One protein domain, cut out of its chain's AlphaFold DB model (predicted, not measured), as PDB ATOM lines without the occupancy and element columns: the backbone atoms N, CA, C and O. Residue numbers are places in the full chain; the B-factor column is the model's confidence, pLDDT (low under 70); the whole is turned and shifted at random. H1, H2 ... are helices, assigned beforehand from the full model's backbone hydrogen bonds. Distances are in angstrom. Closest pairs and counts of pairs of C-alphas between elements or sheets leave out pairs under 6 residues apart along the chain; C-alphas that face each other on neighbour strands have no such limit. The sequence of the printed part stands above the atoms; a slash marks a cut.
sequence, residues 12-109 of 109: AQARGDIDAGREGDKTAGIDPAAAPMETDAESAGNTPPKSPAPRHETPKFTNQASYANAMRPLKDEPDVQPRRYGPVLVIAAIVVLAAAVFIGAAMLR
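AT A GLANCE: This is residues 12 to 109 of the 109 residues of an uncharacterized protein of Mesorhizobium sp (UniProt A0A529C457). Little of this model is regular structure: a short helix, H1, leads into a long unnamed stretch that swings out in a wide open loop, and a long straight helix, H2, sticks out at the opposite end from the loop. The printed part has 98 residues, with two named helices in the order H1, H2 and no named strand; its class is all helix, with only 30 residues in named elements. It is an extended rod, with a radius of gyration of the C-alphas of 24.8 A and spans of 88 by 42 by 22 A.

IN THESE COORDINATES: H1 is residues 12 to 19, 10.3 A long, from C-alpha 12 at (18.017, -8.854, 50.743). H2 is residues 86 to 107, 32.0 A long, ending at C-alpha 107 at (-10.886, 5.415, 0.344).

HOW THE PARTS SIT: H1 and H2 are apart. Residues 81 to 109, of which 86 to 107 belong to H2, stand free, as do residues 34 to 57 and 60 to 66. In H1 and H2 every O i to N i+4 pair is within hydrogen-bond range.

THE WHOLE: The C-alphas farthest apart, of Glu 42 and Arg 109, are 88.8 A apart. The printed part has no cut. The link from H1 to H2, 66 residues, is long. Fifty residues have pLDDT under 70, among them residues 37 to 83.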
ATOM      1  N   ALA A  12      16.585  -8.719  50.489       86.50
ATOM      2  CA  ALA A  12      18.017  -8.854  50.743       86.50
ATOM      3  C   ALA A  12      18.824  -8.971  49.439       86.50
ATOM      4  O   ALA A  12      19.882  -8.364  49.317       86.50
ATOM      5  N   GLN A  13      18.304  -9.701  48.446       84.06
ATOM      6  CA  GLN A  13      18.914  -9.785  47.117       84.06
ATOM      7  C   GLN A  13      18.877  -8.433  46.400       84.06
ATOM      8  O   GLN A  13      19.889  -8.025  45.847       84.06
ATOM      9  N   ALA A  14      17.752  -7.711  46.468       85.50
ATOM     10  CA  ALA A  14      17.639  -6.377  45.879       85.50
ATOM     11  C   ALA A  14      18.640  -5.386  46.497       85.50
ATOM     12  O   ALA A  14      19.353  -4.694  45.779       85.50
ATOM     13  N   ARG A  15      18.768  -5.369  47.832       84.75
ATOM     14  CA  ARG A  15      19.784  -4.545  48.507       84.75
ATOM     15  C   ARG A  15      21.202  -4.942  48.116       84.75
ATOM     16  O   ARG A  15      22.001  -4.072  47.813       84.75
ATOM     17  N   GLY A  16      21.495  -6.241  48.057       87.25
ATOM     18  CA  GLY A  16      22.801  -6.728  47.619       87.25
ATOM     19  C   GLY A  16      23.137  -6.360  46.170       87.25
ATOM     20  O   GLY A  16      24.306  -6.164  45.855       87.25
ATOM     21  N   ASP A  17      22.141  -6.251  45.288       84.88
ATOM     22  CA  ASP A  17      22.331  -5.795  43.907       84.88
ATOM     23  C   ASP A  17      22.697  -4.305  43.844       84.88
ATOM     24  O   ASP A  17      23.634  -3.950  43.129       84.88
ATOM     25  N   ILE A  18      22.018  -3.470  44.635       80.31
ATOM     26  CA  ILE A  18      22.311  -2.036  44.796       80.31
ATOM     27  C   ILE A  18      23.700  -1.853  45.425       80.31
ATOM     28  O   ILE A  18      24.560  -1.155  44.895       80.31
ATOM     29  N   ASP A  19      23.999  -2.569  46.509       83.94
ATOM     30  CA  ASP A  19      25.304  -2.498  47.175       83.94
ATOM     31  C   ASP A  19      26.450  -2.982  46.274       83.94
ATOM     32  O   ASP A  19      27.571  -2.480  46.366       83.94
ATOM     33  N   ALA A  20      26.179  -3.909  45.360       82.12
ATOM     34  CA  ALA A  20      27.140  -4.342  44.353       82.12
ATOM     35  C   ALA A  20      27.222  -3.402  43.135       82.12
ATOM     36  O   ALA A  20      28.055  -3.635  42.263       82.12
ATOM     37  N   GLY A  21      26.374  -2.373  43.040       80.00
ATOM     38  CA  GLY A  21      26.296  -1.483  41.880       80.00
ATOM     39  C   GLY A  21      25.724  -2.148  40.623       80.00
ATOM     40  O   GLY A  21      25.889  -1.631  39.521       80.00
ATOM     41  N   ARG A  22      25.066  -3.311  40.748       79.44
ATOM     42  CA  ARG A  22      24.517  -4.074  39.609       79.44
ATOM     43  C   ARG A  22      23.326  -3.386  38.944       79.44
ATOM     44  O   ARG A  22      22.981  -3.743  37.820       79.44
ATOM     45  N   GLU A  23      22.704  -2.422  39.620       78.31
ATOM     46  CA  GLU A  23      21.599  -1.624  39.073       78.31
ATOM     47  C   GLU A  23      22.081  -0.364  38.331       78.31
ATOM     48  O   GLU A  23      21.263   0.355  37.761       78.31
ATOM     49  N   GLY A  24      23.399  -0.118  38.275       73.38
ATOM     50  CA  GLY A  24      23.969   1.082  37.652       73.38
ATOM     51  C   GLY A  24      23.759   2.355  38.478       73.38
ATOM     52  O   GLY A  24      23.896   3.459  37.960       73.38
ATOM     53  N   ASP A  25      23.417   2.203  39.758       76.38
ATOM     54  CA  ASP A  25      23.283   3.267  40.757       76.38
ATOM     55  C   ASP A  25      24.643   3.802  41.234       76.38
ATOM     56  O   ASP A  25      24.737   4.915  41.752       76.38
ATOM     57  N   LYS A  26      25.706   3.017  41.030       71.00
ATOM     58  CA  LYS A  26      27.082   3.383  41.362       71.00
ATOM     59  C   LYS A  26      27.849   3.770  40.110       71.00
ATOM     60  O   LYS A  26      27.921   3.017  39.144       71.00
ATOM     61  N   THR A  27      28.472   4.939  40.170       70.69
ATOM     62  CA  THR A  27      29.377   5.424  39.134       70.69
ATOM     63  C   THR A  27      30.668   4.609  39.159       70.69
ATOM     64  O   THR A  27      31.467   4.745  40.085       70.69
ATOM     65  N   ALA A  28      30.877   3.760  38.154       70.94
ATOM     66  CA  ALA A  28      32.145   3.069  37.978       70.94
ATOM     67  C   ALA A  28      33.226   4.056  37.500       70.94
ATOM     68  O   ALA A  28      32.964   5.034  36.791       70.94
ATOM     69  N   GLY A  29      34.451   3.849  37.975       72.88
ATOM     70  CA  GLY A  29      35.567   4.733  37.673       72.88
ATOM     71  C   GLY A  29      36.663   4.705  38.726       72.88
ATOM     72  O   GLY A  29      36.444   4.309  39.870       72.88
ATOM     73  N   ILE A  30      37.860   5.129  38.326       73.00
ATOM     74  CA  ILE A  30      38.968   5.364  39.255       73.00
ATOM     75  C   ILE A  30      38.878   6.804  39.746       73.00
ATOM     76  O   ILE A  30      38.910   7.723  38.921       73.00
ATOM     77  N   ASP A  31      38.795   6.979  41.065       75.81
ATOM     78  CA  ASP A  31      38.884   8.290  41.706       75.81
ATOM     79  C   ASP A  31      40.256   8.914  41.434       75.81
ATOM     80  O   ASP A  31      41.266   8.398  41.915       75.81
ATOM     81  N   PRO A  32      40.329  10.011  40.655       69.06
ATOM     82  CA  PRO A  32      41.597  10.662  40.359       69.06
ATOM     83  C   PRO A  32      42.264  11.261  41.600       69.06
ATOM     84  O   PRO A  32      43.472  11.492  41.572       69.06
ATOM     85  N   ALA A  33      41.494  11.546  42.655       74.44
ATOM     86  CA  ALA A  33      41.988  12.072  43.921       74.44
ATOM     87  C   ALA A  33      42.350  10.966  44.925       74.44
ATOM     88  O   ALA A  33      43.011  11.256  45.925       74.44
ATOM     89  N   ALA A  34      41.968   9.708  44.669       73.69
ATOM     90  CA  ALA A  34      42.409   8.592  45.490       73.69
ATOM     91  C   ALA A  34      43.898   8.325  45.237       73.69
ATOM     92  O   ALA A  34      44.315   7.929  44.146       73.69
ATOM     93  N   ALA A  35      44.710   8.547  46.270       68.75
ATOM     94  CA  ALA A  35      46.113   8.167  46.251       68.75
ATOM     95  C   ALA A  35      46.238   6.628  46.244       68.75
ATOM     96  O   ALA A  35      45.440   5.951  46.903       68.75
ATOM     97  N   PRO A  36      47.222   6.045  45.533       71.75
ATOM     98  CA  PRO A  36      47.415   4.600  45.553       71.75
ATOM     99  C   PRO A  36      47.754   4.136  46.975       71.75
ATOM    100  O   PRO A  36      48.708   4.627  47.576       71.75
ATOM    101  N   MET A  37      46.988   3.174  47.498       65.31
ATOM    102  CA  MET A  37      47.080   2.719  48.897       65.31
ATOM    103  C   MET A  37      48.437   2.103  49.274       65.31
ATOM    104  O   MET A  37      48.756   2.029  50.455       65.31
ATOM    105  N   GLU A  38      49.232   1.686  48.284       61.84
ATOM    106  CA  GLU A  38      50.563   1.090  48.473       61.84
ATOM    107  C   GLU A  38      51.716   2.032  48.093       61.84
ATOM    108  O   GLU A  38      52.862   1.602  47.988       61.84
ATOM    109  N   THR A  39      51.445   3.322  47.862       60.56
ATOM    110  CA  THR A  39      52.540   4.284  47.677       60.56
ATOM    111  C   THR A  39      53.161   4.563  49.037       60.56
ATOM    112  O   THR A  39      52.599   5.313  49.834       60.56
ATOM    113  N   ASP A  40      54.303   3.929  49.300       62.25
ATOM    114  CA  ASP A  40      55.148   4.241  50.449       62.25
ATOM    115  C   ASP A  40      55.404   5.759  50.517       62.25
ATOM    116  O   ASP A  40      55.505   6.444  49.491       62.25
ATOM    117  N   ALA A  41      55.482   6.297  51.734       58.78
ATOM    118  CA  ALA A  41      55.629   7.725  52.004       58.78
ATOM    119  C   ALA A  41      56.863   8.334  51.311       58.78
ATOM    120  O   ALA A  41      56.901   9.538  51.055       58.78
ATOM    121  N   GLU A  42      57.845   7.506  50.948       63.72
ATOM    122  CA  GLU A  42      59.021   7.890  50.166       63.72
ATOM    123  C   GLU A  42      58.716   8.327  48.717       63.72
ATOM    124  O   GLU A  42      59.491   9.084  48.132       63.72
ATOM    125  N   SER A  43      57.576   7.934  48.133       60.44
ATOM    126  CA  SER A  43      57.187   8.304  46.758       60.44
ATOM    127  C   SER A  43      56.384   9.608  46.649       60.44
ATOM    128  O   SER A  43      56.033  10.030  45.545       60.44
ATOM    129  N   ALA A  44      56.136  10.306  47.761       59.69
ATOM    130  CA  ALA A  44      55.395  11.574  47.780       59.69
ATOM    131  C   ALA A  44      56.086  12.736  47.019       59.69
ATOM    132  O   ALA A  44      55.504  13.811  46.873       59.69
ATOM    133  N   GLY A  45      57.321  12.546  46.536       56.50
ATOM    134  CA  GLY A  45      58.167  13.597  45.959       56.50
ATOM    135  C   GLY A  45      58.085  13.807  44.443       56.50
ATOM    136  O   GLY A  45      58.578  14.826  43.960       56.50
ATOM    137  N   ASN A  46      57.468  12.913  43.667       54.03
ATOM    138  CA  ASN A  46      57.512  13.034  42.207       54.03
ATOM    139  C   ASN A  46      56.249  13.702  41.665       54.03
ATOM    140  O   ASN A  46      55.249  13.056  41.360       54.03
ATOM    141  N   THR A  47      56.313  15.026  41.518       60.94
ATOM    142  CA  THR A  47      55.306  15.795  40.784       60.94
ATOM    143  C   THR A  47      55.259  15.288  39.335       60.94
ATOM    144  O   THR A  47      56.264  15.413  38.628       60.94
ATOM    145  N   PRO A  48      54.147  14.707  38.849       60.81
ATOM    146  CA  PRO A  48      54.067  14.311  37.452       60.81
ATOM    147  C   PRO A  48      54.158  15.565  36.563       60.81
ATOM    148  O   PRO A  48      53.624  16.621  36.929       60.81
ATOM    149  N   PRO A  49      54.826  15.489  35.398       55.91
ATOM    150  CA  PRO A  49      54.890  16.610  34.477       55.91
ATOM    151  C   PRO A  49      53.473  17.038  34.093       55.91
ATOM    152  O   PRO A  49      52.610  16.207  33.800       55.91
ATOM    153  N   LYS A  50      53.251  18.356  34.096       53.19
ATOM    154  CA  LYS A  50      52.001  19.037  33.743       53.19
ATOM    155  C   LYS A  50      51.713  18.879  32.245       53.19
ATOM    156  O   LYS A  50      51.750  19.845  31.493       53.19
ATOM    157  N   SER A  51      51.467  17.654  31.794       56.78
ATOM    158  CA  SER A  51      50.852  17.420  30.496       56.78
ATOM    159  C   SER A  51      49.365  17.733  30.648       56.78
ATOM    160  O   SER A  51      48.722  17.150  31.529       56.78
ATOM    161  N   PRO A  52      48.793  18.664  29.867       53.38
ATOM    162  CA  PRO A  52      47.352  18.832  29.830       53.38
ATOM    163  C   PRO A  52      46.774  17.506  29.344       53.38
ATOM    164  O   PRO A  52      46.941  17.144  28.180       53.38
ATOM    165  N   ALA A  53      46.137  16.752  30.243       58.25
ATOM    166  CA  ALA A  53      45.372  15.585  29.841       58.25
ATOM    167  C   ALA A  53      44.402  16.019  28.725       58.25
ATOM    168  O   ALA A  53      43.803  17.098  28.843       58.25
ATOM    169  N   PRO A  54      44.265  15.244  27.633       52.41
ATOM    170  CA  PRO A  54      43.297  15.566  26.600       52.41
ATOM    171  C   PRO A  54      41.929  15.691  27.270       52.41
ATOM    172  O   PRO A  54      41.482  14.778  27.966       52.41
ATOM    173  N   ARG A  55      41.296  16.860  27.119       55.34
ATOM    174  CA  ARG A  55      39.906  17.059  27.528       55.34
ATOM    175  C   ARG A  55      39.082  16.096  26.690       55.34
ATOM    176  O   ARG A  55      38.846  16.365  25.517       55.34
ATOM    177  N   HIS A  56      38.716  14.959  27.269       55.66
ATOM    178  CA  HIS A  56      37.767  14.063  26.637       55.66
ATOM    179  C   HIS A  56      36.455  14.826  26.484       55.66
ATOM    180  O   HIS A  56      35.889  15.321  27.460       55.66
ATOM    181  N   GLU A  57      36.069  15.012  25.224       55.03
ATOM    182  CA  GLU A  57      34.882  15.743  24.826       55.03
ATOM    183  C   GLU A  57      33.655  15.182  25.534       55.03
ATOM    184  O   GLU A  57      33.412  13.976  25.589       55.03
ATOM    185  N   THR A  58      32.895  16.108  26.097       55.94
ATOM    186  CA  THR A  58      31.628  15.861  26.762       55.94
ATOM    187  C   THR A  58      30.649  15.153  25.826       55.94
ATOM    188  O   THR A  58      30.555  15.525  24.651       55.94
ATOM    189  N   PRO A  59      29.867  14.186  26.332       53.78
ATOM    190  CA  PRO A  59      28.866  13.501  25.534       53.78
ATOM    191  C   PRO A  59      27.856  14.509  24.974       53.78
ATOM    192  O   PRO A  59      27.330  15.365  25.681       53.78
ATOM    193  N   LYS A  60      27.569  14.386  23.674       58.00
ATOM    194  CA  LYS A  60      26.705  15.280  22.881       58.00
ATOM    195  C   LYS A  60      25.216  15.246  23.288       58.00
ATOM    196  O   LYS A  60      24.403  15.934  22.679       58.00
ATOM    197  N   PHE A  61      24.852  14.474  24.312       55.31
ATOM    198  CA  PHE A  61      23.485  14.351  24.807       55.31
ATOM    199  C   PHE A  61      23.402  14.672  26.299       55.31
ATOM    200  O   PHE A  61      23.929  13.954  27.142       55.31
ATOM    201  N   THR A  62      22.687  15.751  26.602       50.91
ATOM    202  CA  THR A  62      22.367  16.216  27.950       50.91
ATOM    203  C   THR A  62      20.980  15.703  28.339       50.91
ATOM    204  O   THR A  62      19.972  16.363  28.078       50.91
ATOM    205  N   ASN A  63      20.883  14.514  28.931       56.75
ATOM    206  CA  ASN A  63      19.704  14.171  29.727       56.75
ATOM    207  C   ASN A  63      19.954  14.574  31.191       56.75
ATOM    208  O   ASN A  63      21.095  14.635  31.639       56.75
ATOM    209  N   GLN A  64      18.888  14.818  31.956       52.84
ATOM    210  CA  GLN A  64      18.951  15.138  33.397       52.84
ATOM    211  C   GLN A  64      19.568  14.007  34.258       52.84
ATOM    212  O   GLN A  64      19.697  14.156  35.466       52.84
ATOM    213  N   ALA A  65      19.931  12.875  33.644       53.72
ATOM    214  CA  ALA A  65      20.640  11.760  34.270       53.72
ATOM    215  C   ALA A  65      22.131  11.698  33.877       53.72
ATOM    216  O   ALA A  65      22.831  10.776  34.290       53.72
ATOM    217  N   SER A  66      22.633  12.650  33.079       56.62
ATOM    218  CA  SER A  66      24.056  12.754  32.765       56.62
ATOM    219  C   SER A  66      24.765  13.415  33.943       56.62
ATOM    220  O   SER A  66      25.005  14.621  33.974       56.62
ATOM    221  N   TYR A  67      25.052  12.618  34.968       58.16
ATOM    222  CA  TYR A  67      25.991  13.014  36.003       58.16
ATOM    223  C   TYR A  67      27.354  13.165  35.331       58.16
ATOM    224  O   TYR A  67      27.841  12.229  34.695       58.16
ATOM    225  N   ALA A  68      27.950  14.353  35.425       58.12
ATOM    226  CA  ALA A  68      29.315  14.580  34.975       58.12
ATOM    227  C   ALA A  68      30.237  13.684  35.813       58.12
ATOM    228  O   ALA A  68      30.611  14.036  36.932       58.12
ATOM    229  N   ASN A  69      30.520  12.484  35.307       61.41
ATOM    230  CA  ASN A  69      31.367  11.521  35.983       61.41
ATOM    231  C   ASN A  69      32.782  12.113  36.065       61.41
ATOM    232  O   ASN A  69      33.465  12.243  35.051       61.41
ATOM    233  N   ALA A  70      33.184  12.532  37.267       66.50
ATOM    234  CA  ALA A  70      34.519  13.061  37.536       66.50
ATOM    235  C   ALA A  70      35.575  11.947  37.649       66.50
ATOM    236  O   ALA A  70      36.772  12.240  37.692       66.50
ATOM    237  N   MET A  71      35.144  10.681  37.694       66.44
ATOM    238  CA  MET A  71      36.033   9.531  37.725       66.44
ATOM    239  C   MET A  71      36.634   9.267  36.346       66.44
ATOM    240  O   MET A  71      36.019   9.512  35.306       66.44
ATOM    241  N   ARG A  72      37.842   8.700  36.323       66.12
ATOM    242  CA  ARG A  72      38.417   8.187  35.078       66.12
ATOM    243  C   ARG A  72      37.651   6.914  34.667       66.12
ATOM    244  O   ARG A  72      37.588   5.998  35.490       66.12
ATOM    245  N   PRO A  73      37.123   6.820  33.430       62.16
ATOM    246  CA  PRO A  73      36.389   5.640  32.972       62.16
ATOM    247  C   PRO A  73      37.290   4.401  32.940       62.16
ATOM    248  O   PRO A  73      38.479   4.495  32.609       62.16
ATOM    249  N   LEU A  74      36.730   3.236  33.281       66.31
ATOM    250  CA  LEU A  74      37.418   1.963  33.087       66.31
ATOM    251  C   LEU A  74      37.445   1.630  31.592       66.31
ATOM    252  O   LEU A  74      36.505   1.916  30.854       66.31
ATOM    253  N   LYS A  75      38.544   1.023  31.136       62.28
ATOM    254  CA  LYS A  75      38.761   0.689  29.717       62.28
ATOM    255  C   LYS A  75      37.735  -0.310  29.163       62.28
ATOM    256  O   LYS A  75      37.545  -0.343  27.954       62.28
ATOM    257  N   ASP A  76      37.073  -1.057  30.046       58.69
ATOM    258  CA  ASP A  76      36.136  -2.135  29.715       58.69
ATOM    259  C   ASP A  76      34.714  -1.855  30.227       58.69
ATOM    260  O   ASP A  76      33.944  -2.787  30.467       58.69
ATOM    261  N   GLU A  77      34.362  -0.580  30.440       59.75
ATOM    262  CA  GLU A  77      33.008  -0.219  30.859       59.75
ATOM    263  C   GLU A  77      32.005  -0.721  29.801       59.75
ATOM    264  O   GLU A  77      32.115  -0.339  28.628       59.75
ATOM    265  N   PRO A  78      31.048  -1.599  30.159       56.91
ATOM    266  CA  PRO A  78      30.051  -2.051  29.210       56.91
ATOM    267  C   PRO A  78      29.221  -0.841  28.798       56.91
ATOM    268  O   PRO A  78      28.478  -0.286  29.607       56.91
ATOM    269  N   ASP A  79      29.357  -0.440  27.532       55.88
ATOM    270  CA  ASP A  79      28.481   0.550  26.920       55.88
ATOM    271  C   ASP A  79      27.042   0.121  27.214       55.88
ATOM    272  O   ASP A  79      26.629  -0.992  26.858       55.88
ATOM    273  N   VAL A  80      26.310   0.957  27.955       56.31
ATOM    274  CA  VAL A  80      24.927   0.686  28.358       56.31
ATOM    275  C   VAL A  80      24.072   0.859  27.110       56.31
ATOM    276  O   VAL A  80      23.359   1.844  26.927       56.31
ATOM    277  N   GLN A  81      24.168  -0.110  26.202       56.91
ATOM    278  CA  GLN A  81      23.355  -0.139  25.008       56.91
ATOM    279  C   GLN A  81      21.904  -0.305  25.460       56.91
ATOM    280  O   GLN A  81      21.602  -1.224  26.236       56.91
ATOM    281  N   PRO A  82      20.981   0.557  25.002       57.12
ATOM    282  CA  PRO A  82      19.571   0.431  25.325       57.12
ATOM    283  C   PRO A  82      19.049  -0.886  24.741       57.12
ATOM    284  O   PRO A  82      18.640  -0.987  23.591       57.12
ATOM    285  N   ARG A  83      19.060  -1.936  25.565       63.50
ATOM    286  CA  ARG A  83      18.779  -3.325  25.174       63.50
ATOM    287  C   ARG A  83      17.304  -3.580  24.836       63.50
ATOM    288  O   ARG A  83      16.929  -4.710  24.534       63.50
ATOM    289  N   ARG A  84      16.433  -2.566  24.925       71.69
ATOM    290  CA  ARG A  84      14.983  -2.713  24.734       71.69
ATOM    291  C   ARG A  84      14.405  -1.592  23.875       71.69
ATOM    292  O   ARG A  84      14.055  -0.532  24.378       71.69
ATOM    293  N   TYR A  85      14.162  -1.895  22.602       79.69
ATOM    294  CA  TYR A  85      13.396  -1.059  21.665       79.69
ATOM    295  C   TYR A  85      11.879  -1.028  21.946       79.69
ATOM    296  O   TYR A  85      11.103  -0.585  21.104       79.69
ATOM    297  N   GLY A  86      11.433  -1.505  23.114       83.31
ATOM    298  CA  GLY A  86      10.015  -1.674  23.454       83.31
ATOM    299  C   GLY A  86       9.169  -0.418  23.208       83.31
ATOM    300  O   GLY A  86       8.201  -0.499  22.457       83.31
ATOM    301  N   PRO A  87       9.551   0.756  23.746       86.62
ATOM    302  CA  PRO A  87       8.806   1.994  23.511       86.62
ATOM    303  C   PRO A  87       8.756   2.411  22.033       86.62
ATOM    304  O   PRO A  87       7.723   2.877  21.559       86.62
ATOM    305  N   VAL A  88       9.841   2.198  21.282       88.31
ATOM    306  CA  VAL A  88       9.921   2.541  19.850       88.31
ATOM    307  C   VAL A  88       8.960   1.678  19.030       88.31
ATOM    308  O   VAL A  88       8.271   2.195  18.152       88.31
ATOM    309  N   LEU A  89       8.854   0.385  19.346       91.56
ATOM    310  CA  LEU A  89       7.916  -0.522  18.680       91.56
ATOM    311  C   LEU A  89       6.451  -0.157  18.955       91.56
ATOM    312  O   LEU A  89       5.627  -0.245  18.048       91.56
ATOM    313  N   VAL A  90       6.127   0.305  20.169       93.38
ATOM    314  CA  VAL A  90       4.775   0.793  20.501       93.38
ATOM    315  C   VAL A  90       4.429   2.031  19.674       93.38
ATOM    316  O   VAL A  90       3.353   2.090  19.083       93.38
ATOM    317  N   ILE A  91       5.353   2.993  19.576       94.94
ATOM    318  CA  ILE A  91       5.160   4.193  18.749       94.94
ATOM    319  C   ILE A  91       4.965   3.800  17.280       94.94
ATOM    320  O   ILE A  91       4.016   4.259  16.647       94.94
ATOM    321  N   ALA A  92       5.808   2.911  16.748       95.50
ATOM    322  CA  ALA A  92       5.690   2.432  15.372       95.50
ATOM    323  C   ALA A  92       4.327   1.768  15.105       95.50
ATOM    324  O   ALA A  92       3.696   2.055  14.087       95.50
ATOM    325  N   ALA A  93       3.830   0.945  16.033       96.06
ATOM    326  CA  ALA A  93       2.519   0.311  15.915       96.06
ATOM    327  C   ALA A  93       1.372   1.335  15.868       96.06
ATOM    328  O   ALA A  93       0.476   1.211  15.033       96.06
ATOM    329  N   ILE A  94       1.420   2.374  16.711       97.31
ATOM    330  CA  ILE A  94       0.421   3.457  16.715       97.31
ATOM    331  C   ILE A  94       0.431   4.211  15.380       97.31
ATOM    332  O   ILE A  94      -0.631   4.474  14.818       97.31
ATOM    333  N   VAL A  95       1.615   4.525  14.846       97.38
ATOM    334  CA  VAL A  95       1.757   5.225  13.559       97.38
ATOM    335  C   VAL A  95       1.170   4.401  12.413       97.38
ATOM    336  O   VAL A  95       0.419   4.935  11.598       97.38
ATOM    337  N   VAL A  96       1.456   3.097  12.366       97.31
ATOM    338  CA  VAL A  96       0.905   2.192  11.342       97.31
ATOM    339  C   VAL A  96      -0.618   2.102  11.444       97.31
ATOM    340  O   VAL A  96      -1.303   2.188  10.425       97.31
ATOM    341  N   LEU A  97      -1.162   1.986  12.660       97.56
ATOM    342  CA  LEU A  97      -2.608   1.952  12.884       97.56
ATOM    343  C   LEU A  97      -3.280   3.247  12.404       97.56
ATOM    344  O   LEU A  97      -4.271   3.198  11.678       97.56
ATOM    345  N   ALA A  98      -2.724   4.404  12.771       96.62
ATOM    346  CA  ALA A  98      -3.245   5.706  12.365       96.62
ATOM    347  C   ALA A  98      -3.219   5.880  10.838       96.62
ATOM    348  O   ALA A  98      -4.200   6.344  10.255       96.62
ATOM    349  N   ALA A  99      -2.137   5.453  10.180       96.31
ATOM    350  CA  ALA A  99      -2.029   5.478   8.725       96.31
ATOM    351  C   ALA A  99      -3.085   4.584   8.053       96.31
ATOM    352  O   ALA A  99      -3.729   5.016   7.100       96.31
ATOM    353  N   ALA A 100      -3.318   3.375   8.573       96.38
ATOM    354  CA  ALA A 100      -4.333   2.465   8.042       96.38
ATOM    355  C   ALA A 100      -5.752   3.045   8.158       96.38
ATOM    356  O   ALA A 100      -6.517   2.994   7.196       96.38
ATOM    357  N   VAL A 101      -6.089   3.648   9.304       96.62
ATOM    358  CA  VAL A 101      -7.381   4.326   9.506       96.62
ATOM    359  C   VAL A 101      -7.533   5.503   8.547       96.62
ATOM    360  O   VAL A 101      -8.587   5.656   7.934       96.62
ATOM    361  N   PHE A 102      -6.488   6.317   8.382       95.81
ATOM    362  CA  PHE A 102      -6.513   7.463   7.478       95.81
ATOM    363  C   PHE A 102      -6.718   7.043   6.020       95.81
ATOM    364  O   PHE A 102      -7.567   7.607   5.336       95.81
ATOM    365  N   ILE A 103      -5.987   6.024   5.560       95.00
ATOM    366  CA  ILE A 103      -6.141   5.473   4.209       95.00
ATOM    367  C   ILE A 103      -7.548   4.895   4.038       95.00
ATOM    368  O   ILE A 103      -8.211   5.208   3.056       95.00
ATOM    369  N   GLY A 104      -8.040   4.119   5.007       94.44
ATOM    370  CA  GLY A 104      -9.395   3.571   4.973       94.44
ATOM    371  C   GLY A 104     -10.468   4.660   4.882       94.44
ATOM    372  O   GLY A 104     -11.357   4.575   4.040       94.44
ATOM    373  N   ALA A 105     -10.352   5.718   5.686       91.44
ATOM    374  CA  ALA A 105     -11.264   6.858   5.646       91.44
ATOM    375  C   ALA A 105     -11.174   7.645   4.327       91.44
ATOM    376  O   ALA A 105     -12.192   8.109   3.824       91.44
ATOM    377  N   ALA A 106      -9.975   7.782   3.754       87.94
ATOM    378  CA  ALA A 106      -9.769   8.439   2.466       87.94
ATOM    379  C   ALA A 106     -10.337   7.629   1.292       87.94
ATOM    380  O   ALA A 106     -10.817   8.222   0.337       87.94
ATOM    381  N   MET A 107     -10.300   6.295   1.363       90.38
ATOM    382  CA  MET A 107     -10.886   5.415   0.344       90.38
ATOM    383  C   MET A 107     -12.412   5.303   0.449       90.38
ATOM    384  O   MET A 107     -13.054   4.906  -0.520       90.38
ATOM    385  N   LEU A 108     -12.992   5.619   1.613       81.19
ATOM    386  CA  LEU A 108     -14.439   5.584   1.855       81.19
ATOM    387  C   LEU A 108     -15.132   6.938   1.604       81.19
ATOM    388  O   LEU A 108     -16.349   7.035   1.762       81.19
ATOM    389  N   ARG A 109     -14.365   7.975   1.255       61.28
ATOM    390  CA  ARG A 109     -14.833   9.324   0.922       61.28
ATOM    391  C   ARG A 109     -14.926   9.509  -0.588       61.28
ATOM    392  O   ARG A 109     -15.862  10.225  -1.004       61.28
TER     393      ARG A 109